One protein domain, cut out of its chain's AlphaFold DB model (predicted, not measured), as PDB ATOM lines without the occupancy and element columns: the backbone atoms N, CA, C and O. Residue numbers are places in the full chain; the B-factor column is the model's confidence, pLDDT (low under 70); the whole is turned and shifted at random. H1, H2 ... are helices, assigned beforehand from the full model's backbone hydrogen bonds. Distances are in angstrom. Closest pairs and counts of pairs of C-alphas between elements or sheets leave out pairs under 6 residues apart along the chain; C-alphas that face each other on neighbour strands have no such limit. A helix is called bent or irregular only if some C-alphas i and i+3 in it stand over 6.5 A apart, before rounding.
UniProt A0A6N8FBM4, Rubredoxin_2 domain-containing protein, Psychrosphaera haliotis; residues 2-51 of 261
ATOM      1  N   LEU A   2     167.593 166.684 203.352       78.06
ATOM      2  CA  LEU A   2     168.441 167.335 202.336       78.06
ATOM      3  C   LEU A   2     169.955 167.190 202.593       78.06
ATOM      4  O   LEU A   2     170.705 166.932 201.659       78.06
ATOM      5  N   GLU A   3     170.401 167.280 203.850       74.81
ATOM      6  CA  GLU A   3     171.819 167.086 204.210       74.81
ATOM      7  C   GLU A   3     172.321 165.669 203.899       74.81
ATOM      8  O   GLU A   3     173.402 165.503 203.346       74.81
ATOM      9  N   HIS A   4     171.501 164.647 204.153       80.38
ATOM     10  CA  HIS A   4     171.844 163.258 203.835       80.38
ATOM     11  C   HIS A   4     171.934 163.014 202.317       80.38
ATOM     12  O   HIS A   4     172.780 162.259 201.840       80.38
ATOM     13  N   SER A   5     171.110 163.713 201.525       84.50
ATOM     14  CA  SER A   5     171.233 163.697 200.063       84.50
ATOM     15  C   SER A   5     172.572 164.282 199.597       84.50
ATOM     16  O   SER A   5     173.174 163.745 198.668       84.50
ATOM     17  N   LEU A   6     173.083 165.337 200.247       88.62
ATOM     18  CA  LEU A   6     174.383 165.933 199.903       88.62
ATOM     19  C   LEU A   6     175.550 164.966 200.142       88.62
ATOM     20  O   LEU A   6     176.452 164.908 199.308       88.62
ATOM     21  N   GLU A   7     175.516 164.170 201.216       88.31
ATOM     22  CA  GLU A   7     176.542 163.149 201.504       88.31
ATOM     23  C   GLU A   7     176.699 162.147 200.350       88.31
ATOM     24  O   GLU A   7     177.810 161.721 200.037       88.31
ATOM     25  N   THR A   8     175.593 161.821 199.676       89.00
ATOM     26  CA  THR A   8     175.578 160.889 198.539       89.00
ATOM     27  C   THR A   8     175.954 161.573 197.220       89.00
ATOM     28  O   THR A   8     176.599 160.963 196.367       89.00
ATOM     29  N   LEU A   9     175.579 162.843 197.036       90.44
ATOM     30  CA  LEU A   9     175.784 163.576 195.780       90.44
ATOM     31  C   LEU A   9     177.201 164.150 195.634       90.44
ATOM     32  O   LEU A   9     177.743 164.164 194.528       90.44
ATOM     33  N   LEU A  10     177.824 164.614 196.721       88.50
ATOM     34  CA  LEU A  10     179.153 165.244 196.676       88.50
ATOM     35  C   LEU A  10     180.245 164.335 196.072       88.50
ATOM     36  O   LEU A  10     181.021 164.825 195.245       88.50
ATOM     37  N   PRO A  11     180.319 163.027 196.391       89.62
ATOM     38  CA  PRO A  11     181.262 162.116 195.741       89.62
ATOM     39  C   PRO A  11     181.055 161.999 194.223       89.62
ATOM     40  O   PRO A  11     182.028 161.849 193.476       89.62
ATOM     41  N   LEU A  12     179.808 162.116 193.748       88.75
ATOM     42  CA  LEU A  12     179.454 161.965 192.332       88.75
ATOM     43  C   LEU A  12     179.950 163.123 191.459       88.75
ATOM     44  O   LEU A  12     180.098 162.932 190.252       88.75
ATOM     45  N   LEU A  13     180.329 164.270 192.041       85.75
ATOM     46  CA  LEU A  13     180.977 165.377 191.317       85.75
ATOM     47  C   LEU A  13     182.293 164.973 190.628       85.75
ATOM     48  O   LEU A  13     182.765 165.669 189.727       85.75
ATOM     49  N   LYS A  14     182.904 163.856 191.044       83.75
ATOM     50  CA  LYS A  14     184.126 163.302 190.438       83.75
ATOM     51  C   LYS A  14     183.858 162.172 189.435       83.75
ATOM     52  O   LYS A  14     184.809 161.702 188.810       83.75
ATOM     53  N   SER A  15     182.604 161.747 189.294       85.56
ATOM     54  CA  SER A  15     182.170 160.647 188.424       85.56
ATOM     55  C   SER A  15     181.699 161.141 187.048       85.56
ATOM     56  O   SER A  15     181.744 162.337 186.754       85.56
ATOM     57  N   GLU A  16     181.232 160.225 186.200       83.94
ATOM     58  CA  GLU A  16     180.571 160.556 184.930       83.94
ATOM     59  C   GLU A  16     179.228 161.291 185.116       83.94
ATOM     60  O   GLU A  16     178.844 162.081 184.259       83.94
ATOM     61  N   HIS A  17     178.587 161.150 186.282       86.50
ATOM     62  CA  HIS A  17     177.326 161.812 186.653       86.50
ATOM     63  C   HIS A  17     177.508 163.209 187.268       86.50
ATOM     64  O   HIS A  17     176.596 163.758 187.888       86.50
ATOM     65  N   ALA A  18     178.696 163.806 187.134       86.19
ATOM     66  CA  ALA A  18     179.044 165.051 187.815       86.19
ATOM     67  C   ALA A  18     178.079 166.211 187.516       86.19
ATOM     68  O   ALA A  18     177.819 167.025 188.397       86.19
ATOM     69  N   ASN A  19     177.541 166.288 186.297       87.19
ATOM     70  CA  ASN A  19     176.624 167.356 185.901       87.19
ATOM     71  C   ASN A  19     175.262 167.233 186.611       87.19
ATOM     72  O   ASN A  19     174.792 168.179 187.240       87.19
ATOM     73  N   GLU A  20     174.666 166.042 186.578       90.69
ATOM     74  CA  GLU A  20     173.387 165.749 187.235       90.69
ATOM     75  C   GLU A  20     173.501 165.939 188.750       90.69
ATOM     76  O   GLU A  20     172.665 166.608 189.361       90.69
ATOM     77  N   ALA A  21     174.583 165.426 189.344       92.62
ATOM     78  CA  ALA A  21     174.871 165.604 190.760       92.62
ATOM     79  C   ALA A  21     175.029 167.087 191.125       92.62
ATOM     80  O   ALA A  21     174.449 167.536 192.112       92.62
ATOM     81  N   LEU A  22     175.759 167.863 190.314       93.94
ATOM     82  CA  LEU A  22     175.933 169.297 190.536       93.94
ATOM     83  C   LEU A  22     174.595 170.036 190.509       93.94
ATOM     84  O   LEU A  22     174.344 170.839 191.402       93.94
ATOM     85  N   LEU A  23     173.720 169.768 189.537       93.75
ATOM     86  CA  LEU A  23     172.406 170.415 189.475       93.75
ATOM     87  C   LEU A  23     171.547 170.095 190.703       93.75
ATOM     88  O   LEU A  23     170.947 171.001 191.281       93.75
ATOM     89  N   MET A  24     171.528 168.837 191.151       94.25
ATOM     90  CA  MET A  24     170.810 168.456 192.374       94.25
ATOM     91  C   MET A  24     171.379 169.167 193.606       94.25
ATOM     92  O   MET A  24     170.616 169.712 194.401       94.25
ATOM     93  N   ILE A  25     172.708 169.221 193.742       94.94
ATOM     94  CA  ILE A  25     173.390 169.941 194.828       94.94
ATOM     95  C   ILE A  25     173.030 171.431 194.803       94.94
ATOM     96  O   ILE A  25     172.684 171.999 195.839       94.94
ATOM     97  N   LEU A  26     173.068 172.064 193.628       95.81
ATOM     98  CA  LEU A  26     172.702 173.469 193.477       95.81
ATOM     99  C   LEU A  26     171.241 173.702 193.878       95.81
ATOM    100  O   LEU A  26     170.976 174.658 194.597       95.81
ATOM    101  N   HIS A  27     170.300 172.834 193.503       95.44
ATOM    102  CA  HIS A  27     168.904 172.968 193.938       95.44
ATOM    103  C   HIS A  27     168.731 172.802 195.450       95.44
ATOM    104  O   HIS A  27     167.939 173.530 196.049       95.44
ATOM    105  N   ILE A  28     169.485 171.896 196.083       95.56
ATOM    106  CA  ILE A  28     169.477 171.756 197.544       95.56
ATOM    107  C   ILE A  28     169.940 173.064 198.195       95.56
ATOM    108  O   ILE A  28     169.221 173.616 199.028       95.56
ATOM    109  N   TYR A  29     171.084 173.607 197.767       96.38
ATOM    110  CA  TYR A  29     171.599 174.870 198.303       96.38
ATOM    111  C   TYR A  29     170.716 176.077 197.969       96.38
ATOM    112  O   TYR A  29     170.630 177.020 198.753       96.38
ATOM    113  N   GLU A  30     169.991 176.039 196.852       95.31
ATOM    114  CA  GLU A  30     168.988 177.045 196.513       95.31
ATOM    115  C   GLU A  30     167.795 177.030 197.482       95.31
ATOM    116  O   GLU A  30     167.256 178.084 197.842       95.31
ATOM    117  N   GLN A  31     167.360 175.839 197.900       93.62
ATOM    118  CA  GLN A  31     166.271 175.666 198.861       93.62
ATOM    119  C   GLN A  31     166.695 176.075 200.274       93.62
ATOM    120  O   GLN A  31     165.923 176.743 200.964       93.62
ATOM    121  N   THR A  32     167.916 175.726 200.688       94.69
ATOM    122  CA  THR A  32     168.461 176.089 202.007       94.69
ATOM    123  C   THR A  32     169.022 177.513 202.066       94.69
ATOM    124  O   THR A  32     169.302 178.003 203.157       94.69
ATOM    125  N   ARG A  33     169.118 178.205 200.919       95.00
ATOM    126  CA  ARG A  33     169.702 179.552 200.758       95.00
ATOM    127  C   ARG A  33     171.177 179.632 201.171       95.00
ATOM    128  O   ARG A  33     171.640 180.670 201.631       95.00
ATOM    129  N   GLU A  34     171.917 178.544 200.985       96.44
ATOM    130  CA  GLU A  34     173.353 178.462 201.268       96.44
ATOM    131  C   GLU A  34     174.164 178.754 199.995       96.44
ATOM    132  O   GLU A  34     174.784 177.873 199.390       96.44
ATOM    133  N   TRP A  35     174.118 180.010 199.554       97.38
ATOM    134  CA  TRP A  35     174.646 180.450 198.260       97.38
ATOM    135  C   TRP A  35     176.147 180.192 198.103       97.38
ATOM    136  O   TRP A  35     176.580 179.708 197.056       97.38
ATOM    137  N   GLU A  36     176.930 180.466 199.149       97.25
ATOM    138  CA  GLU A  36     178.377 180.245 199.194       97.25
ATOM    139  C   GLU A  36     178.721 178.780 198.929       97.25
ATOM    140  O   GLU A  36     179.538 178.491 198.056       97.25
ATOM    141  N   LYS A  37     178.047 177.850 199.619       96.38
ATOM    142  CA  LYS A  37     178.285 176.408 199.466       96.38
ATOM    143  C   LYS A  37     177.932 175.926 198.059       96.38
ATOM    144  O   LYS A  37     178.654 175.117 197.476       96.38
ATOM    145  N   GLY A  38     176.862 176.468 197.471       96.00
ATOM    146  CA  GLY A  38     176.509 176.202 196.077       96.00
ATOM    147  C   GLY A  38     177.577 176.669 195.087       96.00
ATOM    148  O   GLY A  38     177.928 175.940 194.157       96.00
ATOM    149  N   VAL A  39     178.144 177.856 195.311       96.88
ATOM    150  CA  VAL A  39     179.269 178.370 194.518       96.88
ATOM    151  C   VAL A  39     180.521 177.507 194.713       96.88
ATOM    152  O   VAL A  39     181.191 177.193 193.734       96.88
ATOM    153  N   GLU A  40     180.837 177.089 195.939       95.50
ATOM    154  CA  GLU A  40     181.975 176.205 196.231       95.50
ATOM    155  C   GLU A  40     181.854 174.862 195.501       95.50
ATOM    156  O   GLU A  40     182.794 174.450 194.818       95.50
ATOM    157  N   ALA A  41     180.684 174.219 195.553       93.12
ATOM    158  CA  ALA A  41     180.421 172.974 194.829       93.12
ATOM    159  C   ALA A  41     180.606 173.140 193.309       93.12
ATOM    160  O   ALA A  41     181.226 172.296 192.658       93.12
ATOM    161  N   TYR A  42     180.136 174.259 192.750       94.12
ATOM    162  CA  TYR A  42     180.335 174.597 191.339       94.12
ATOM    163  C   TYR A  42     181.810 174.795 190.970       94.12
ATOM    164  O   TYR A  42     182.230 174.380 189.893       94.12
ATOM    165  N   LEU A  43     182.611 175.404 191.849       92.00
ATOM    166  CA  LEU A  43     184.041 175.627 191.607       92.00
ATOM    167  C   LEU A  43     184.878 174.342 191.713       92.00
ATOM    168  O   LEU A  43     185.926 174.250 191.076       92.00
ATOM    169  N   ILE A  44     184.429 173.363 192.503       88.38
ATOM    170  CA  ILE A  44     185.073 172.045 192.623       88.38
ATOM    171  C   ILE A  44     184.770 171.166 191.398       88.38
ATOM    172  O   ILE A  44     185.586 170.318 191.024       88.38
ATOM    173  N   ALA A  45     183.609 171.354 190.764       85.31
ATOM    174  CA  ALA A  45     183.221 170.605 189.577       85.31
ATOM    175  C   ALA A  45     184.166 170.882 188.391       85.31
ATOM    176  O   ALA A  45     184.627 172.001 188.160       85.31
ATOM    177  N   LYS A  46     184.458 169.842 187.599       79.62
ATOM    178  CA  LYS A  46     185.341 169.970 186.429       79.62
ATOM    179  C   LYS A  46     184.718 170.913 185.386       79.62
ATOM    180  O   LYS A  46     183.553 170.710 185.041       79.62
ATOM    181  N   PRO A  47     185.483 171.844 184.779       80.06
ATOM    182  CA  PRO A  47     184.952 172.777 183.779       80.06
ATOM    183  C   PRO A  47     184.224 172.116 182.602       80.06
ATOM    184  O   PRO A  47     183.241 172.658 182.111       80.06
ATOM    185  N   SER A  48     184.665 170.924 182.180       79.75
ATOM    186  CA  SER A  48     184.044 170.150 181.095       79.75
ATOM    187  C   SER A  48     182.634 169.641 181.415       79.75
ATOM    188  O   SER A  48     181.928 169.226 180.504       79.75
ATOM    189  N   MET A  49     182.233 169.649 182.689       75.88
ATOM    190  CA  MET A  49     180.928 169.170 183.157       75.88
ATOM    191  C   MET A  49     179.922 170.308 183.369       75.88
ATOM    192  O   MET A  49     178.754 170.053 183.649       75.88
ATOM    193  N   LEU A  50     180.358 171.567 183.245       85.00
ATOM    194  CA  LEU A  50     179.513 172.733 183.475       85.00
ATOM    195  C   LEU A  50     178.628 172.992 182.252       85.00
ATOM    196  O   LEU A  50     179.118 173.292 181.160       85.00
ATOM    197  N   ASN A  51     177.317 172.940 182.449       90.19
ATOM    198  CA  ASN A  51     176.315 173.290 181.440       90.19
ATOM    199  C   ASN A  51     175.700 174.678 181.694       90.19
ATOM    200  O   ASN A  51     176.006 175.354 182.678       90.19
TER     201      ASN A  51
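Overview. This is residues 2 to 51 of the 261 residues of the protein "Rubredoxin_2 domain-containing protein" of Psychrosphaera haliotis (UniProt A0A6N8FBM4). Three helices run up and down, with the longest, H2, packing on H1 and on H3, while H1 and H3 stay only just apart; their centres make a wide triangle. Residues 45 to 51, after H3, fold round at the end of the domain where H2 begins. The printed part has 50 residues with three named helices, in the order H1, H2, H3, and no named strand; the class is all helix. The whole is compact, with a radius of gyration of the C-alphas of 9.8 A, and spans 26 by 19 by 14 A.

Arrangement. H1, residues 2 to 12, touches H2, residues 18 to 32; the closest C-alphas are those of Leu 12 and Ala 18, 5.5 A apart. These two form a helical hairpin and run opposite ways at a shallow tilt of 22 degrees. H2 touches H3, residues 35 to 44, with the C-alphas of Leu 26 and Gly 38 closest at 5.4 A. They too form a helical hairpin and run opposite ways, at a shallow tilt of 12 degrees. H1 and H3 are only just apart, their closest C-alphas at 8.0 A. In H2 and H3 every O i to N i+4 pair is within hydrogen-bond range; in H1, 4 of 7 are.

Along the chain. H1 begins with C-alpha 2 at (168.441, 167.335, 202.336) and is 15.8 A long from first to last C-alpha. It is neither bent nor irregular, but only just: C-alphas 8 and 11 are 6.5 A apart. H2 is 20.9 A long, from C-alpha 18 at (179.044, 165.051, 187.815). H3 is 14.5 A long and ends with C-alpha 44 at (185.073, 172.045, 192.623).

Size, cuts and confidence. The two C-alphas farthest apart, those of Glu 16 and Arg 33, are 27.0 A apart. The printed part has no cut, and both links are tight, with 5 residues between H1 and H2 and 2 between H2 and H3. The mean pLDDT of the printed part is 89.6, and no printed residue is under 70.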